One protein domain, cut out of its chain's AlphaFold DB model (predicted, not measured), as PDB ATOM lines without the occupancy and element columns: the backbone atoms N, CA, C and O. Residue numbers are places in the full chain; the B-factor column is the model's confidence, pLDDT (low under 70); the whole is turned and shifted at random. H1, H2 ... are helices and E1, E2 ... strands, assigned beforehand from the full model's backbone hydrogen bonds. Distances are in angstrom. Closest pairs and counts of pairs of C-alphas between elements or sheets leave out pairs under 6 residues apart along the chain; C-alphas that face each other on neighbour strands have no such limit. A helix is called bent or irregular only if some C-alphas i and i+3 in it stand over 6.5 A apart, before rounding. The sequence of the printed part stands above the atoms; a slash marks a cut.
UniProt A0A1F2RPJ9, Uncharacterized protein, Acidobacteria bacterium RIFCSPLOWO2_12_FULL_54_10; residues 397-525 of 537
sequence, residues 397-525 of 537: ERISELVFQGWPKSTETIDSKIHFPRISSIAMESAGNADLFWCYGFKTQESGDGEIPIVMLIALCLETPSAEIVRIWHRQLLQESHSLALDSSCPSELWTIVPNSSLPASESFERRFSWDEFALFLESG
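Overview. This is residues 397 to 525 of the 537 residues of an uncharacterized protein of Acidobacteria bacterium RIFCSPLOWO2_12_FULL_54_10 (UniProt A0A1F2RPJ9). A twisted sheet of five strands makes the middle layer, with the long helix H2 over one face and the shorter helices H1 and H3 on the other. H1 runs along the strands toward the E1 edge, while H3 stands up from the sheet over the other edge strand, E5. The printed part has 129 residues with three named helices and five named strands, in the order H1 E1 E2 E3 H2 E4 E5 H3; the sheet's order is E1 E2 E3 E4 E5, mixed, and the class is mixed, helices and strands. It is compact, with a radius of gyration of the C-alphas of 14.7 A and spans of 42 by 35 by 27 A.

Arrangement. Start with E1, residues 422 to 431, E2, residues 434 to 444, and E3, residues 451 to 461: they form a meander, each strand the antiparallel neighbour of the one before, in two hairpins. Look for N 427 and O 438 at 2.9 A, and N 437 and O 458 at 2.8 A. E4, residues 492 to 498, is parallel to E3, with N 459 and O 495 at 2.8 A; E5, residues 510 to 514, is parallel to E4, with N 496 and O 511 at 2.8 A. H2, residues 467 to 484, makes E3, H2, E4 a strand-helix-strand unit, two parallel neighbour strands with a helix between, its crossover right-handed. H2 lies over E3 and E4 at a height over the sheet of 8.8 A and only just along the strands, at 27 degrees to E3 on the local plane; its closest C-alphas to E3 are those of Ser 481 and Val 455, 6.0 A apart. On the opposite face, H1, residues 397 to 405, is over E2 and only just over E1, where 3 of its C-alphas fall; Val 403 and Ile 423 have the closest C-alphas of H1 and E1, 5.3 A. H3, residues 515 to 524, is close to H1 but not clearly touching: C-alphas 398 and 522, their closest, are 7.3 A apart. H2 and H3 have every O i to N i+4 pair within hydrogen-bond range, H1 3 of 5.

Along the chain. Find C-alpha 397 at (232.614, 211.067, 267.819), where H1 begins; it is irregular, with C-alphas 400 and 403 7.1 A apart. E1 covers 25.0 A and bends by 66 degrees at residue 425; E2 covers 29.3 A and bends by 56 degrees at residue 441. E3 covers 30.2 A, H2 26.0 A and E4 19.8 A. After E5, H3 ends at C-alpha 524, (226.750, 215.659, 253.984).

Size, cuts and confidence. The C-alphas of Asp 487 and Ser 501, 43.0 A apart, are the two farthest apart. The printed part has no cut; the links H1 to E1 and E4 to E5 are long. The model's pLDDT is under 70 at residues 410 to 419, 446 to 449, 486 to 488 and 501 to 506.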
ATOM      1  N   GLU A 397     231.722 209.906 267.833       88.19
ATOM      2  CA  GLU A 397     232.614 211.067 267.819       88.19
ATOM      3  C   GLU A 397     231.850 212.319 267.374       88.19
ATOM      4  O   GLU A 397     231.792 213.304 268.107       88.19
ATOM      5  N   ARG A 398     231.141 212.241 266.242       87.50
ATOM      6  CA  ARG A 398     230.370 213.368 265.706       87.50
ATOM      7  C   ARG A 398     229.233 213.826 266.609       87.50
ATOM      8  O   ARG A 398     229.056 215.032 266.746       87.50
ATOM      9  N   ILE A 399     228.491 212.913 267.242       90.38
ATOM     10  CA  ILE A 399     227.448 213.288 268.210       90.38
ATOM     11  C   ILE A 399     228.081 214.069 269.362       90.38
ATOM     12  O   ILE A 399     227.583 215.131 269.721       90.38
ATOM     13  N   SER A 400     229.208 213.598 269.896       88.25
ATOM     14  CA  SER A 400     229.902 214.260 271.007       88.25
ATOM     15  C   SER A 400     230.455 215.643 270.628       88.25
ATOM     16  O   SER A 400     230.544 216.533 271.473       88.25
ATOM     17  N   GLU A 401     230.769 215.861 269.352       90.00
ATOM     18  CA  GLU A 401     231.235 217.145 268.823       90.00
ATOM     19  C   GLU A 401     230.113 218.147 268.491       90.00
ATOM     20  O   GLU A 401     230.414 219.317 268.225       90.00
ATOM     21  N   LEU A 402     228.829 217.754 268.546       88.00
ATOM     22  CA  LEU A 402     227.700 218.626 268.175       88.00
ATOM     23  C   LEU A 402     227.630 219.919 269.004       88.00
ATOM     24  O   LEU A 402     227.158 220.932 268.492       88.00
ATOM     25  N   VAL A 403     228.125 219.927 270.248       89.06
ATOM     26  CA  VAL A 403     228.189 221.143 271.090       89.06
ATOM     27  C   VAL A 403     229.097 222.213 270.469       89.06
ATOM     28  O   VAL A 403     228.821 223.408 270.569       89.06
ATOM     29  N   PHE A 404     230.184 221.790 269.820       88.00
ATOM     30  CA  PHE A 404     231.208 222.685 269.283       88.00
ATOM     31  C   PHE A 404     230.987 223.000 267.807       88.00
ATOM     32  O   PHE A 404     231.144 224.144 267.385       88.00
ATOM     33  N   GLN A 405     230.640 221.981 267.021       87.06
ATOM     34  CA  GLN A 405     230.532 222.094 265.568       87.06
ATOM     35  C   GLN A 405     229.101 222.395 265.108       87.06
ATOM     36  O   GLN A 405     228.905 222.893 263.998       87.06
ATOM     37  N   GLY A 406     228.107 222.152 265.968       85.50
ATOM     38  CA  GLY A 406     226.700 222.192 265.591       85.50
ATOM     39  C   GLY A 406     226.334 221.084 264.601       85.50
ATOM     40  O   GLY A 406     227.139 220.215 264.268       85.50
ATOM     41  N   TRP A 407     225.095 221.117 264.115       85.62
ATOM     42  CA  TRP A 407     224.656 220.224 263.043       85.62
ATOM     43  C   TRP A 407     225.268 220.637 261.694       85.62
ATOM     44  O   TRP A 407     225.453 221.836 261.449       85.62
ATOM     45  N   PRO A 408     225.538 219.682 260.784       80.62
ATOM     46  CA  PRO A 408     225.977 220.004 259.432       80.62
ATOM     47  C   PRO A 408     224.951 220.908 258.735       80.62
ATOM     48  O   PRO A 408     223.738 220.701 258.820       80.62
ATOM     49  N   LYS A 409     225.436 221.936 258.028       70.25
ATOM     50  CA  LYS A 409     224.575 222.847 257.261       70.25
ATOM     51  C   LYS A 409     223.921 222.060 256.126       70.25
ATOM     52  O   LYS A 409     224.627 221.581 255.242       70.25
ATOM     53  N   SER A 410     222.592 221.931 256.129       61.91
ATOM     54  CA  SER A 410     221.904 221.179 255.076       61.91
ATOM     55  C   SER A 410     222.115 221.848 253.716       61.91
ATOM     56  O   SER A 410     221.741 223.009 253.533       61.91
ATOM     57  N   THR A 411     222.653 221.121 252.741       53.28
ATOM     58  CA  THR A 411     222.605 221.539 251.336       53.28
ATOM     59  C   THR A 411     221.211 221.209 250.798       53.28
ATOM     60  O   THR A 411     220.952 220.048 250.497       53.28
ATOM     61  N   GLU A 412     220.321 222.205 250.791       50.22
ATOM     62  CA  GLU A 412     218.997 222.251 250.138       50.22
ATOM     63  C   GLU A 412     218.250 220.908 249.990       50.22
ATOM     64  O   GLU A 412     218.487 220.125 249.069       50.22
ATOM     65  N   THR A 413     217.258 220.676 250.853       47.91
ATOM     66  CA  THR A 413     216.143 219.772 250.532       47.91
ATOM     67  C   THR A 413     214.958 220.607 250.048       47.91
ATOM     68  O   THR A 413     214.659 221.660 250.605       47.91
ATOM     69  N   ILE A 414     214.334 220.151 248.959       48.06
ATOM     70  CA  ILE A 414     213.448 220.940 248.089       48.06
ATOM     71  C   ILE A 414     212.099 221.314 248.738       48.06
ATOM     72  O   ILE A 414     211.486 222.260 248.264       48.06
ATOM     73  N   ASP A 415     211.668 220.689 249.845       47.06
ATOM     74  CA  ASP A 415     210.278 220.862 250.324       47.06
ATOM     75  C   ASP A 415     210.063 221.154 251.825       47.06
ATOM     76  O   ASP A 415     208.921 221.301 252.254       47.06
ATOM     77  N   SER A 416     211.101 221.331 252.650       54.00
ATOM     78  CA  SER A 416     210.904 221.823 254.030       54.00
ATOM     79  C   SER A 416     212.213 222.292 254.664       54.00
ATOM     80  O   SER A 416     213.163 221.514 254.758       54.00
ATOM     81  N   LYS A 417     212.272 223.538 255.155       56.69
ATOM     82  CA  LYS A 417     213.385 224.006 255.998       56.69
ATOM     83  C   LYS A 417     213.328 223.278 257.339       56.69
ATOM     84  O   LYS A 417     212.543 223.628 258.212       56.69
ATOM     85  N   ILE A 418     214.158 222.257 257.502       60.44
ATOM     86  CA  ILE A 418     214.315 221.583 258.790       60.44
ATOM     87  C   ILE A 418     215.255 222.432 259.642       60.44
ATOM     88  O   ILE A 418     216.438 222.574 259.335       60.44
ATOM     89  N   HIS A 419     214.716 223.012 260.710       68.38
ATOM     90  CA  HIS A 419     215.495 223.749 261.697       68.38
ATOM     91  C   HIS A 419     216.034 222.775 262.749       68.38
ATOM     92  O   HIS A 419     215.293 222.312 263.622       68.38
ATOM     93  N   PHE A 420     217.323 222.441 262.648       80.62
ATOM     94  CA  PHE A 420     218.005 221.635 263.658       80.62
ATOM     95  C   PHE A 420     218.260 222.459 264.927       80.62
ATOM     96  O   PHE A 420     218.629 223.632 264.823       80.62
ATOM     97  N   PRO A 421     218.082 221.873 266.122       84.88
ATOM     98  CA  PRO A 421     218.301 222.597 267.362       84.88
ATOM     99  C   PRO A 421     219.789 222.832 267.612       84.88
ATOM    100  O   PRO A 421     220.633 221.979 267.337       84.88
ATOM    101  N   ARG A 422     220.118 223.980 268.195       88.44
ATOM    102  CA  ARG A 422     221.463 224.268 268.679       88.44
ATOM    103  C   ARG A 422     221.696 223.502 269.976       88.44
ATOM    104  O   ARG A 422     221.079 223.817 270.988       88.44
ATOM    105  N   ILE A 423     222.595 222.524 269.947       92.12
ATOM    106  CA  ILE A 423     222.950 221.730 271.128       92.12
ATOM    107  C   ILE A 423     223.949 222.507 271.988       92.12
ATOM    108  O   ILE A 423     224.942 223.023 271.480       92.12
ATOM    109  N   SER A 424     223.672 222.614 273.285       91.50
ATOM    110  CA  SER A 424     224.511 223.305 274.272       91.50
ATOM    111  C   SER A 424     225.208 222.343 275.231       91.50
ATOM    112  O   SER A 424     226.273 222.667 275.749       91.50
ATOM    113  N   SER A 425     224.629 221.163 275.463       93.88
ATOM    114  CA  SER A 425     225.200 220.132 276.325       93.88
ATOM    115  C   SER A 425     224.792 218.743 275.854       93.88
ATOM    116  O   SER A 425     223.702 218.561 275.306       93.88
ATOM    117  N   ILE A 426     225.667 217.767 276.081       94.44
ATOM    118  CA  ILE A 426     225.417 216.358 275.790       94.44
ATOM    119  C   ILE A 426     225.847 215.535 276.997       94.44
ATOM    120  O   ILE A 426     226.994 215.629 277.433       94.44
ATOM    121  N   ALA A 427     224.935 214.719 277.516       94.19
ATOM    122  CA  ALA A 427     225.245 213.674 278.483       94.19
ATOM    123  C   ALA A 427     225.128 212.302 277.812       94.19
ATOM    124  O   ALA A 427     224.273 212.096 276.953       94.19
ATOM    125  N   MET A 428     226.000 211.367 278.188       93.69
ATOM    126  CA  MET A 428     226.028 210.018 277.624       93.69
ATOM    127  C   MET A 428     225.738 208.987 278.713       93.69
ATOM    128  O   MET A 428     226.334 209.032 279.790       93.69
ATOM    129  N   GLU A 429     224.858 208.043 278.407       94.12
ATOM    130  CA  GLU A 429     224.473 206.933 279.273       94.12
ATOM    131  C   GLU A 429     224.501 205.626 278.472       94.12
ATOM    132  O   GLU A 429     224.013 205.569 277.348       94.12
ATOM    133  N   SER A 430     225.054 204.551 279.033       90.50
ATOM    134  CA  SER A 430     225.004 203.228 278.396       90.50
ATOM    135  C   SER A 430     223.823 202.424 278.938       90.50
ATOM    136  O   SER A 430     223.738 202.173 280.140       90.50
ATOM    137  N   ALA A 431     222.941 201.965 278.049       89.12
ATOM    138  CA  ALA A 431     221.736 201.210 278.384       89.12
ATOM    139  C   ALA A 431     221.675 199.890 277.596       89.12
ATOM    140  O   ALA A 431     221.088 199.796 276.516       89.12
ATOM    141  N   GLY A 432     222.283 198.836 278.151       87.81
ATOM    142  CA  GLY A 432     222.313 197.508 277.528       87.81
ATOM    143  C   GLY A 432     223.068 197.515 276.196       87.81
ATOM    144  O   GLY A 432     224.276 197.727 276.178       87.81
ATOM    145  N   ASN A 433     222.348 197.290 275.091       86.56
ATOM    146  CA  ASN A 433     222.897 197.253 273.729       86.56
ATOM    147  C   ASN A 433     222.830 198.617 273.015       86.56
ATOM    148  O   ASN A 433     222.914 198.658 271.790       86.56
ATOM    149  N   ALA A 434     222.648 199.725 273.738       91.56
ATOM    150  CA  ALA A 434     222.622 201.065 273.157       91.56
ATOM    151  C   ALA A 434     223.406 202.082 273.996       91.56
ATOM    152  O   ALA A 434     223.419 202.007 275.226       91.56
ATOM    153  N   ASP A 435     224.001 203.058 273.312       93.81
ATOM    154  CA  ASP A 435     224.489 204.292 273.922       93.81
ATOM    155  C   ASP A 435     223.442 205.389 273.723       93.81
ATOM    156  O   ASP A 435     223.019 205.677 272.602       93.81
ATOM    157  N   LEU A 436     223.010 205.985 274.824       96.12
ATOM    158  CA  LEU A 436     222.019 207.043 274.890       96.12
ATOM    159  C   LEU A 436     222.729 208.388 275.020       96.12
ATOM    160  O   LEU A 436     223.457 208.625 275.983       96.12
ATOM    161  N   PHE A 437     222.501 209.276 274.060       95.94
ATOM    162  CA  PHE A 437     223.010 210.640 274.065       95.94
ATOM    163  C   PHE A 437     221.859 211.604 274.340       95.94
ATOM    164  O   PHE A 437     220.983 211.813 273.500       95.94
ATOM    165  N   TRP A 438     221.875 212.184 275.533       95.94
ATOM    166  CA  TRP A 438     220.950 213.210 275.990       95.94
ATOM    167  C   TRP A 438     221.464 214.578 275.547       95.94
ATOM    168  O   TRP A 438     222.390 215.128 276.143       95.94
ATOM    169  N   CYS A 439     220.894 215.112 274.474       94.62
ATOM    170  CA  CYS A 439     221.277 216.384 273.881       94.62
ATOM    171  C   CYS A 439     220.319 217.489 274.342       94.62
ATOM    172  O   CYS A 439     219.140 217.503 273.983       94.62
ATOM    173  N   TYR A 440     220.843 218.445 275.102       93.94
ATOM    174  CA  TYR A 440     220.105 219.605 275.595       93.94
ATOM    175  C   TYR A 440     220.454 220.822 274.746       93.94
ATOM    176  O   TYR A 440     221.621 221.032 274.400       93.94
ATOM    177  N   GLY A 441     219.459 221.627 274.392       91.81
ATOM    178  CA  GLY A 441     219.690 222.738 273.483       91.81
ATOM    179  C   GLY A 441     218.499 223.659 273.297       91.81
ATOM    180  O   GLY A 441     217.587 223.704 274.120       91.81
ATOM    181  N   PHE A 442     218.527 224.384 272.184       89.12
ATOM    182  CA  PHE A 442     217.547 225.404 271.837       89.12
ATOM    183  C   PHE A 442     217.069 225.233 270.397       89.12
ATOM    184  O   PHE A 442     217.874 225.064 269.479       89.12
ATOM    185  N   LYS A 443     215.754 225.285 270.186       86.00
ATOM    186  CA  LYS A 443     215.125 225.240 268.863       86.00
ATOM    187  C   LYS A 443     214.526 226.607 268.544       86.00
ATOM    188  O   LYS A 443     213.790 227.164 269.356       86.00
ATOM    189  N   THR A 444     214.847 227.149 267.374       81.75
ATOM    190  CA  THR A 444     214.276 228.416 266.898       81.75
ATOM    191  C   THR A 444     212.789 228.226 266.592       81.75
ATOM    192  O   THR A 444     212.421 227.248 265.937       81.75
ATOM    193  N   GLN A 445     211.939 229.139 267.064       77.19
ATOM    194  CA  GLN A 445     210.512 229.128 266.731       77.19
ATOM    195  C   GLN A 445     210.286 229.437 265.244       77.19
ATOM    196  O   GLN A 445     211.040 230.201 264.642       77.19
ATOM    197  N   GLU A 446     209.218 228.888 264.653       68.88
ATOM    198  CA  GLU A 446     208.847 229.148 263.249       68.88
ATOM    199  C   GLU A 446     208.568 230.635 262.968       68.88
ATOM    200  O   GLU A 446     208.785 231.110 261.856       68.88
ATOM    201  N   SER A 447     208.142 231.385 263.990       69.31
ATOM    202  CA  SER A 447     207.933 232.836 263.950       69.31
ATOM    203  C   SER A 447     209.233 233.651 263.899       69.31
ATOM    204  O   SER A 447     209.174 234.857 263.677       69.31
ATOM    205  N   GLY A 448     210.401 233.032 264.109       63.81
ATOM    206  CA  GLY A 448     211.712 233.692 264.125       63.81
ATOM    207  C   GLY A 448     212.032 234.478 265.403       63.81
ATOM    208  O   GLY A 448     213.207 234.699 265.690       63.81
ATOM    209  N   ASP A 449     211.024 234.828 266.204       59.56
ATOM    210  CA  ASP A 449     211.170 235.568 267.462       59.56
ATOM    211  C   ASP A 449     211.224 234.613 268.666       59.56
ATOM    212  O   ASP A 449     210.267 234.467 269.425       59.56
ATOM    213  N   GLY A 450     212.370 233.951 268.848       76.75
ATOM    214  CA  GLY A 450     212.703 233.261 270.098       76.75
ATOM    215  C   GLY A 450     213.257 231.845 269.950       76.75
ATOM    216  O   GLY A 450     213.071 231.156 268.945       76.75
ATOM    217  N   GLU A 451     213.943 231.408 271.002       83.56
ATOM    218  CA  GLU A 451     214.476 230.059 271.171       83.56
ATOM    219  C   GLU A 451     213.705 229.347 272.292       83.56
ATOM    220  O   GLU A 451     213.537 229.899 273.380       83.56
ATOM    221  N   ILE A 452     213.226 228.127 272.034       87.62
ATOM    222  CA  ILE A 452     212.589 227.270 273.044       87.62
ATOM    223  C   ILE A 452     213.601 226.198 273.469       87.62
ATOM    224  O   ILE A 452     214.242 225.611 272.589       87.62
ATOM    225  N   PRO A 453     213.760 225.915 274.777       88.62
ATOM    226  CA  PRO A 453     214.569 224.785 275.223       88.62
ATOM    227  C   PRO A 453     214.029 223.473 274.639       88.62
ATOM    228  O   PRO A 453     212.823 223.288 274.518       88.62
ATOM    229  N   ILE A 454     214.921 222.562 274.267       90.62
ATOM    230  CA  ILE A 454     214.579 221.246 273.721       90.62
ATOM    231  C   ILE A 454     215.475 220.179 274.339       90.62
ATOM    232  O   ILE A 454     216.669 220.404 274.564       90.62
ATOM    233  N   VAL A 455     214.891 219.002 274.557       92.50
ATOM    234  CA  VAL A 455     215.620 217.784 274.915       92.50
ATOM    235  C   VAL A 455     215.508 216.799 273.765       92.50
ATOM    236  O   VAL A 455     214.412 216.469 273.316       92.50
ATOM    237  N   MET A 456     216.639 216.309 273.281       94.00
ATOM    238  CA  MET A 456     216.688 215.262 272.271       94.00
ATOM    239  C   MET A 456     217.426 214.058 272.833       94.00
ATOM    240  O   MET A 456     218.487 214.206 273.431       94.00
ATOM    241  N   LEU A 457     216.876 212.870 272.616       95.69
ATOM    242  CA  LEU A 457     217.533 211.616 272.948       95.69
ATOM    243  C   LEU A 457     217.936 210.913 271.656       95.69
ATOM    244  O   LEU A 457     217.075 210.522 270.868       95.69
ATOM    245  N   ILE A 458     219.238 210.741 271.450       95.88
ATOM    246  CA  ILE A 458     219.783 209.954 270.344       95.88
ATOM    247  C   ILE A 458     220.247 208.607 270.902       95.88
ATOM    248  O   ILE A 458     221.208 208.541 271.661       95.88
ATOM    249  N   ALA A 459     219.565 207.528 270.530       94.88
ATOM    250  CA  ALA A 459     219.883 206.167 270.940       94.88
ATOM    251  C   ALA A 459     220.661 205.440 269.834       94.88
ATOM    252  O   ALA A 459     220.088 204.996 268.834       94.88
ATOM    253  N   LEU A 460     221.971 205.297 270.022       93.75
ATOM    254  CA  LEU A 460     222.858 204.562 269.129       93.75
ATOM    255  C   LEU A 460     222.878 203.081 269.516       93.75
ATOM    256  O   LEU A 460     223.533 202.683 270.477       93.75
ATOM    257  N   CYS A 461     222.149 202.257 268.771       91.12
ATOM    258  CA  CYS A 461     221.892 200.865 269.115       91.12
ATOM    259  C   CYS A 461     222.850 199.919 268.371       91.12
ATOM    260  O   CYS A 461     222.979 200.005 267.151       91.12
ATOM    261  N   LEU A 462     223.478 198.987 269.099       85.62
ATOM    262  CA  LEU A 462     224.300 197.884 268.569       85.62
ATOM    263  C   LEU A 462     223.452 196.778 267.925       85.62
ATOM    264  O   LEU A 462     223.914 196.072 267.033       85.62
ATOM    265  N   GLU A 463     222.211 196.642 268.383       86.19
ATOM    266  CA  GLU A 463     221.200 195.708 267.889       86.19
ATOM    267  C   GLU A 463     219.862 196.444 267.749       86.19
ATOM    268  O   GLU A 463     219.673 197.515 268.321       86.19
ATOM    269  N   THR A 464     218.909 195.889 267.003       87.38
ATOM    270  CA  THR A 464     217.586 196.511 266.848       87.38
ATOM    271  C   THR A 464     216.832 196.517 268.184       87.38
ATOM    272  O   THR A 464     216.567 195.438 268.723       87.38
ATOM    273  N   PRO A 465     216.443 197.685 268.731       89.38
ATOM    274  CA  PRO A 465     215.702 197.733 269.983       89.38
ATOM    275  C   PRO A 465     214.273 197.211 269.784       89.38
ATOM    276  O   PRO A 465     213.655 197.409 268.736       89.38
ATOM    277  N   SER A 466     213.720 196.558 270.808       89.88
ATOM    278  CA  SER A 466     212.305 196.179 270.807       89.88
ATOM    279  C   SER A 466     211.411 197.414 270.983       89.88
ATOM    280  O   SER A 466     211.815 198.406 271.591       89.88
ATOM    281  N   ALA A 467     210.162 197.350 270.509       88.44
ATOM    282  CA  ALA A 467     209.196 198.446 270.672       88.44
ATOM    283  C   ALA A 467     208.969 198.831 272.148       88.44
ATOM    284  O   ALA A 467     208.727 199.993 272.472       88.44
ATOM    285  N   GLU A 468     209.074 197.866 273.065       90.69
ATOM    286  CA  GLU A 468     208.971 198.114 274.503       90.69
ATOM    287  C   GLU A 468     210.133 198.966 275.025       90.69
ATOM    288  O   GLU A 468     209.897 199.926 275.759       90.69
ATOM    289  N   ILE A 469     211.364 198.674 274.591       92.38
ATOM    290  CA  ILE A 469     212.557 199.456 274.942       92.38
ATOM    291  C   ILE A 469     212.422 200.892 274.422       92.38
ATOM    292  O   ILE A 469     212.600 201.840 275.184       92.38
ATOM    293  N   VAL A 470     212.002 201.064 273.166       91.81
ATOM    294  CA  VAL A 470     211.779 202.393 272.571       91.81
ATOM    295  C   VAL A 470     210.722 203.188 273.357       91.81
ATOM    296  O   VAL A 470     210.907 204.374 273.628       91.81
ATOM    297  N   ARG A 471     209.638 202.544 273.816       92.69
ATOM    298  CA  ARG A 471     208.622 203.183 274.681       92.69
ATOM    299  C   ARG A 471     209.140 203.535 276.073       92.69
ATOM    300  O   ARG A 471     208.620 204.465 276.690       92.69
ATOM    301  N   ILE A 472     210.100 202.786 276.613       94.06
ATOM    302  CA  ILE A 472     210.767 203.135 277.875       94.06
ATOM    303  C   ILE A 472     211.586 204.411 277.677       94.06
ATOM    304  O   ILE A 472     211.367 205.368 278.416       94.06
ATOM    305  N   TRP A 473     212.424 204.463 276.640       95.38
ATOM    306  CA  TRP A 473     213.220 205.651 276.315       95.38
ATOM    307  C   TRP A 473     212.354 206.880 276.050       95.38
ATOM    308  O   TRP A 473     212.626 207.948 276.585       95.38
ATOM    309  N   HIS A 474     211.251 206.733 275.313       94.75
ATOM    310  CA  HIS A 474     210.314 207.833 275.088       94.75
ATOM    311  C   HIS A 474     209.671 208.336 276.392       94.75
ATOM    312  O   HIS A 474     209.553 209.541 276.601       94.75
ATOM    313  N   ARG A 475     209.292 207.437 277.314       94.44
ATOM    314  CA  ARG A 475     208.768 207.840 278.631       94.44
ATOM    315  C   ARG A 475     209.811 208.577 279.468       94.44
ATOM    316  O   ARG A 475     209.456 209.560 280.109       94.44
ATOM    317  N   GLN A 476     211.062 208.122 279.456       94.00
ATOM    318  CA  GLN A 476     212.167 208.806 280.137       94.00
ATOM    319  C   GLN A 476     212.412 210.191 279.531       94.00
ATOM    320  O   GLN A 476     212.509 211.167 280.266       94.00
ATOM    321  N   LEU A 477     212.415 210.293 278.200       94.12
ATOM    322  CA  LEU A 477     212.552 211.559 277.485       94.12
ATOM    323  C   LEU A 477     211.441 212.552 277.845       94.12
ATOM    324  O   LEU A 477     211.730 213.719 278.095       94.12
ATOM    325  N   LEU A 478     210.189 212.096 277.927       92.56
ATOM    326  CA  LEU A 478     209.087 212.938 278.388       92.56
ATOM    327  C   LEU A 478     209.283 213.367 279.845       92.56
ATOM    328  O   LEU A 478     209.082 214.530 280.162       92.56
ATOM    329  N   GLN A 479     209.683 212.473 280.749       92.00
ATOM    330  CA  GLN A 479     209.935 212.851 282.147       92.00
ATOM    331  C   GLN A 479     211.023 213.926 282.263       92.00
ATOM    332  O   GLN A 479     210.845 214.898 282.995       92.00
ATOM    333  N   GLU A 480     212.101 213.780 281.495       91.62
ATOM    334  CA  GLU A 480     213.197 214.745 281.438       91.62
ATOM    335  C   GLU A 480     212.761 216.079 280.813       91.62
ATOM    336  O   GLU A 480     213.131 217.153 281.281       91.62
ATOM    337  N   SER A 481     211.908 216.054 279.785       89.19
ATOM    338  CA  SER A 481     211.383 217.292 279.202       89.19
ATOM    339  C   SER A 481     210.492 218.059 280.186       89.19
ATOM    340  O   SER A 481     210.535 219.287 280.210       89.19
ATOM    341  N   HIS A 482     209.727 217.355 281.031       87.81
ATOM    342  CA  HIS A 482     208.892 217.971 282.068       87.81
ATOM    343  C   HIS A 482     209.719 218.528 283.232       87.81
ATOM    344  O   HIS A 482     209.333 219.544 283.803       87.81
ATOM    345  N   SER A 483     210.842 217.897 283.591       85.50
ATOM    346  CA  SER A 483     211.699 218.375 284.685       85.50
ATOM    347  C   SER A 483     212.402 219.697 284.348       85.50
ATOM    348  O   SER A 483     212.684 220.493 285.243       85.50
ATOM    349  N   LEU A 484     212.640 219.957 283.059       77.31
ATOM    350  CA  LEU A 484     213.314 221.161 282.568       77.31
ATOM    351  C   LEU A 484     212.381 222.346 282.295       77.31
ATOM    352  O   LEU A 484     212.852 223.478 282.167       77.31
ATOM    353  N   ALA A 485     211.074 222.118 282.192       70.19
ATOM    354  CA  ALA A 485     210.122 223.144 281.790       70.19
ATOM    355  C   ALA A 485     209.423 223.766 283.009       70.19
ATOM    356  O   ALA A 485     208.529 223.168 283.599       70.19
ATOM    357  N   LEU A 486     209.828 224.985 283.385       57.88
ATOM    358  CA  LEU A 486     209.242 225.692 284.531       57.88
ATOM    359  C   LEU A 486     207.845 226.280 284.241       57.88
ATOM    360  O   LEU A 486     207.059 226.345 285.173       57.88
ATOM    361  N   ASP A 487     207.510 226.635 282.985       57.78
ATOM    362  CA  ASP A 487     206.230 227.304 282.642       57.78
ATOM    363  C   ASP A 487     205.698 227.067 281.194       57.78
ATOM    364  O   ASP A 487     204.701 227.665 280.793       57.78
ATOM    365  N   SER A 488     206.316 226.209 280.363       62.00
ATOM    366  CA  SER A 488     205.841 225.920 278.985       62.00
ATOM    367  C   SER A 488     206.189 224.497 278.530       62.00
ATOM    368  O   SER A 488     207.025 223.848 279.142       62.00
ATOM    369  N   SER A 489     205.554 223.974 277.473       75.62
ATOM    370  CA  SER A 489     205.859 222.630 276.955       75.62
ATOM    371  C   SER A 489     207.242 222.600 276.285       75.62
ATOM    372  O   SER A 489     207.413 223.175 275.210       75.62
ATOM    373  N   CYS A 490     208.215 221.917 276.896       81.94
ATOM    374  CA  CYS A 490     209.526 221.650 276.298       81.94
ATOM    375  C   CYS A 490     209.377 220.570 275.203       81.94
ATOM    376  O   CYS A 490     209.021 219.431 275.538       81.94
ATOM    377  N   PRO A 491     209.582 220.884 273.905       85.94
ATOM    378  CA  PRO A 491     209.561 219.878 272.850       85.94
ATOM    379  C   PRO A 491     210.604 218.792 273.125       85.94
ATOM    380  O   PRO A 491     211.675 219.061 273.674       85.94
ATOM    381  N   SER A 492     210.291 217.563 272.722       90.06
ATOM    382  CA  SER A 492     211.213 216.440 272.840       90.06
ATOM    383  C   SER A 492     211.246 215.593 271.573       90.06
ATOM    384  O   SER A 492     210.228 215.429 270.901       90.06
ATOM    385  N   GLU A 493     212.430 215.097 271.213       91.44
ATOM    386  CA  GLU A 493     212.630 214.268 270.019       91.44
ATOM    387  C   GLU A 493     213.454 213.013 270.354       91.44
ATOM    388  O   GLU A 493     214.526 213.113 270.950       91.44
ATOM    389  N   LEU A 494     212.965 211.833 269.953       92.88
ATOM    390  CA  LEU A 494     213.669 210.554 270.095       92.88
ATOM    391  C   LEU A 494     214.172 210.074 268.734       92.88
ATOM    392  O   LEU A 494     213.379 209.879 267.810       92.88
ATOM    393  N   TRP A 495     215.482 209.889 268.604       93.50
ATOM    394  CA  TRP A 495     216.125 209.403 267.388       93.50
ATOM    395  C   TRP A 495     216.794 208.055 267.676       93.50
ATOM    396  O   TRP A 495     217.643 207.963 268.559       93.50
ATOM    397  N   THR A 496     216.432 207.002 266.945       92.12
ATOM    398  CA  THR A 496     217.020 205.662 267.069       92.12
ATOM    399  C   THR A 496     217.916 205.360 265.873       92.12
ATOM    400  O   THR A 496     217.490 205.428 264.722       92.12
ATOM    401  N   ILE A 497     219.180 205.030 266.133       92.31
ATOM    402  CA  ILE A 497     220.179 204.729 265.104       92.31
ATOM    403  C   ILE A 497     220.537 203.248 265.214       92.31
ATOM    404  O   ILE A 497     221.093 202.820 266.225       92.31
ATOM    405  N   VAL A 498     220.181 202.451 264.208       89.81
ATOM    406  CA  VAL A 498     220.194 200.976 264.258       89.81
ATOM    407  C   VAL A 498     221.081 200.361 263.164       89.81
ATOM    408  O   VAL A 498     221.372 201.032 262.172       89.81
ATOM    409  N   PRO A 499     221.503 199.085 263.287       85.25
ATOM    410  CA  PRO A 499     222.296 198.419 262.252       85.25
ATOM    411  C   PRO A 499     221.612 198.400 260.873       85.25
ATOM    412  O   PRO A 499     220.395 198.220 260.770       85.25
ATOM    413  N   ASN A 500     222.407 198.490 259.800       77.88
ATOM    414  CA  ASN A 500     221.928 198.553 258.405       77.88
ATOM    415  C   ASN A 500     221.076 197.342 257.984       77.88
ATOM    416  O   ASN A 500     220.180 197.456 257.151       77.88
ATOM    417  N   SER A 501     221.326 196.171 258.574       69.94
ATOM    418  CA  SER A 501     220.593 194.930 258.296       69.94
ATOM    419  C   SER A 501     219.206 194.865 258.946       69.94
ATOM    420  O   SER A 501     218.504 193.869 258.783       69.94
ATOM    421  N   SER A 502     218.812 195.887 259.711       63.84
ATOM    422  CA  SER A 502     217.592 195.884 260.512       63.84
ATOM    423  C   SER A 502     216.721 197.111 260.281       63.84
ATOM    424  O   SER A 502     216.791 198.089 261.019       63.84
ATOM    425  N   LEU A 503     215.828 197.024 259.299       63.03
ATOM    426  CA  LEU A 503     214.769 198.014 259.093       63.03
ATOM    427  C   LEU A 503     213.376 197.368 259.215       63.03
ATOM    428  O   LEU A 503     212.777 197.002 258.204       63.03
ATOM    429  N   PRO A 504     212.834 197.204 260.440       54.62
ATOM    430  CA  PRO A 504     211.409 196.988 260.669       54.62
ATOM    431  C   PRO A 504     210.702 198.274 261.150       54.62
ATOM    432  O   PRO A 504     211.349 199.279 261.455       54.62
ATOM    433  N   ALA A 505     209.363 198.212 261.217       58.84
ATOM    434  CA  ALA A 505     208.430 199.312 261.495       58.84
ATOM    435  C   ALA A 505     208.888 200.291 262.598       58.84
ATOM    436  O   ALA A 505     209.324 199.877 263.677       58.84
ATOM    437  N   SER A 506     208.774 201.589 262.307       65.62
ATOM    438  CA  SER A 506     208.989 202.691 263.247       65.62
ATOM    439  C   SER A 506     207.756 202.905 264.119       65.62
ATOM    440  O   SER A 506     206.625 202.818 263.630       65.62
ATOM    441  N   GLU A 507     207.951 203.250 265.386       78.38
ATOM    442  CA  GLU A 507     206.858 203.816 266.183       78.38
ATOM    443  C   GLU A 507     206.572 205.264 265.730       78.38
ATOM    444  O   GLU A 507     207.438 205.944 265.183       78.38
ATOM    445  N   SER A 508     205.355 205.772 265.951       78.62
ATOM    446  CA  SER A 508     204.931 207.093 265.443       78.62
ATOM    447  C   SER A 508     205.637 208.293 266.091       78.62
ATOM    448  O   SER A 508     205.452 209.420 265.645       78.62
ATOM    449  N   PHE A 509     206.393 208.064 267.166       80.62
ATOM    450  CA  PHE A 509     207.023 209.089 268.004       80.62
ATOM    451  C   PHE A 509     208.563 209.036 267.978       80.62
ATOM    452  O   PHE A 509     209.208 209.783 268.710       80.62
ATOM    453  N   GLU A 510     209.167 208.172 267.154       88.12
ATOM    454  CA  GLU A 510     210.621 208.113 266.966       88.12
ATOM    455  C   GLU A 510     211.015 208.443 265.522       88.12
ATOM    456  O   GLU A 510     210.260 208.209 264.577       88.12
ATOM    457  N   ARG A 511     212.244 208.932 265.340       86.62
ATOM    458  CA  ARG A 511     212.914 208.959 264.036       86.62
ATOM    459  C   ARG A 511     213.949 207.854 263.995       86.62
ATOM    460  O   ARG A 511     214.847 207.847 264.831       86.62
ATOM    461  N   ARG A 512     213.847 206.944 263.032       86.94
ATOM    462  CA  ARG A 512     214.779 205.822 262.906       86.94
ATOM    463  C   ARG A 512     215.711 206.012 261.715       86.94
ATOM    464  O   ARG A 512     215.248 206.333 260.625       86.94
ATOM    465  N   PHE A 513     216.999 205.778 261.936       87.12
ATOM    466  CA  PHE A 513     218.050 205.819 260.922       87.12
ATOM    467  C   PHE A 513     218.851 204.519 260.959       87.12
ATOM    468  O   PHE A 513     219.118 203.986 262.038       87.12
ATOM    469  N   SER A 514     219.281 204.023 259.803       87.62
ATOM    470  CA  SER A 514     220.392 203.068 259.770       87.62
ATOM    471  C   SER A 514     221.721 203.764 260.098       87.62
ATOM    472  O   SER A 514     221.829 204.993 260.005       87.62
ATOM    473  N   TRP A 515     222.744 203.001 260.489       87.94
ATOM    474  CA  TRP A 515     224.080 203.552 260.733       87.94
ATOM    475  C   TRP A 515     224.619 204.296 259.508       87.94
ATOM    476  O   TRP A 515     225.084 205.421 259.654       87.94
ATOM    477  N   ASP A 516     224.493 203.728 258.308       84.19
ATOM    478  CA  ASP A 516     225.000 204.355 257.082       84.19
ATOM    479  C   ASP A 516     224.251 205.649 256.745       84.19
ATOM    480  O   ASP A 516     224.861 206.645 256.362       84.19
ATOM    481  N   GLU A 517     222.927 205.666 256.920       86.50
ATOM    482  CA  GLU A 517     222.117 206.861 256.669       86.50
ATOM    483  C   GLU A 517     222.458 207.993 257.630       86.50
ATOM    484  O   GLU A 517     222.581 209.144 257.208       86.50
ATOM    485  N   PHE A 518     222.615 207.678 258.917       88.75
ATOM    486  CA  PHE A 518     222.957 208.684 259.912       88.75
ATOM    487  C   PHE A 518     224.395 209.174 259.743       88.75
ATOM    488  O   PHE A 518     224.652 210.373 259.840       88.75
ATOM    489  N   ALA A 519     225.323 208.271 259.419       86.06
ATOM    490  CA  ALA A 519     226.695 208.607 259.069       86.06
ATOM    491  C   ALA A 519     226.747 209.583 257.882       86.06
ATOM    492  O   ALA A 519     227.334 210.660 257.981       86.06
ATOM    493  N   LEU A 520     226.050 209.257 256.793       83.94
ATOM    494  CA  LEU A 520     225.982 210.099 255.603       83.94
ATOM    495  C   LEU A 520     225.282 211.437 255.871       83.94
ATOM    496  O   LEU A 520     225.674 212.463 255.309       83.94
ATOM    497  N   PHE A 521     224.269 211.455 256.740       85.50
ATOM    498  CA  PHE A 521     223.632 212.688 257.193       85.50
ATOM    499  C   PHE A 521     224.619 213.586 257.951       85.50
ATOM    500  O   PHE A 521     224.698 214.777 257.651       85.50
ATOM    501  N   LEU A 522     225.405 213.030 258.876       85.94
ATOM    502  CA  LEU A 522     226.403 213.787 259.634       85.94
ATOM    503  C   LEU A 522     227.523 214.350 258.745       85.94
ATOM    504  O   LEU A 522     228.018 215.442 259.013       85.94
ATOM    505  N   GLU A 523     227.901 213.644 257.677       81.50
ATOM    506  CA  GLU A 523     228.930 214.108 256.738       81.50
ATOM    507  C   GLU A 523     228.416 215.144 255.730       81.50
ATOM    508  O   GLU A 523     229.081 216.142 255.457       81.50
ATOM    509  N   SER A 524     227.242 214.899 255.142       79.06
ATOM    510  CA  SER A 524     226.750 215.659 253.984       79.06
ATOM    511  C   SER A 524     225.651 216.669 254.312       79.06
ATOM    512  O   SER A 524     225.297 217.489 253.463       79.06
ATOM    513  N   GLY A 525     225.057 216.590 255.506       74.81
ATOM    514  CA  GLY A 525     223.878 217.369 255.891       74.81
ATOM    515  C   GLY A 525     222.604 217.010 255.117       74.81
ATOM    516  O   GLY A 525     221.604 217.721 255.231       74.81
TER     517      GLY A 525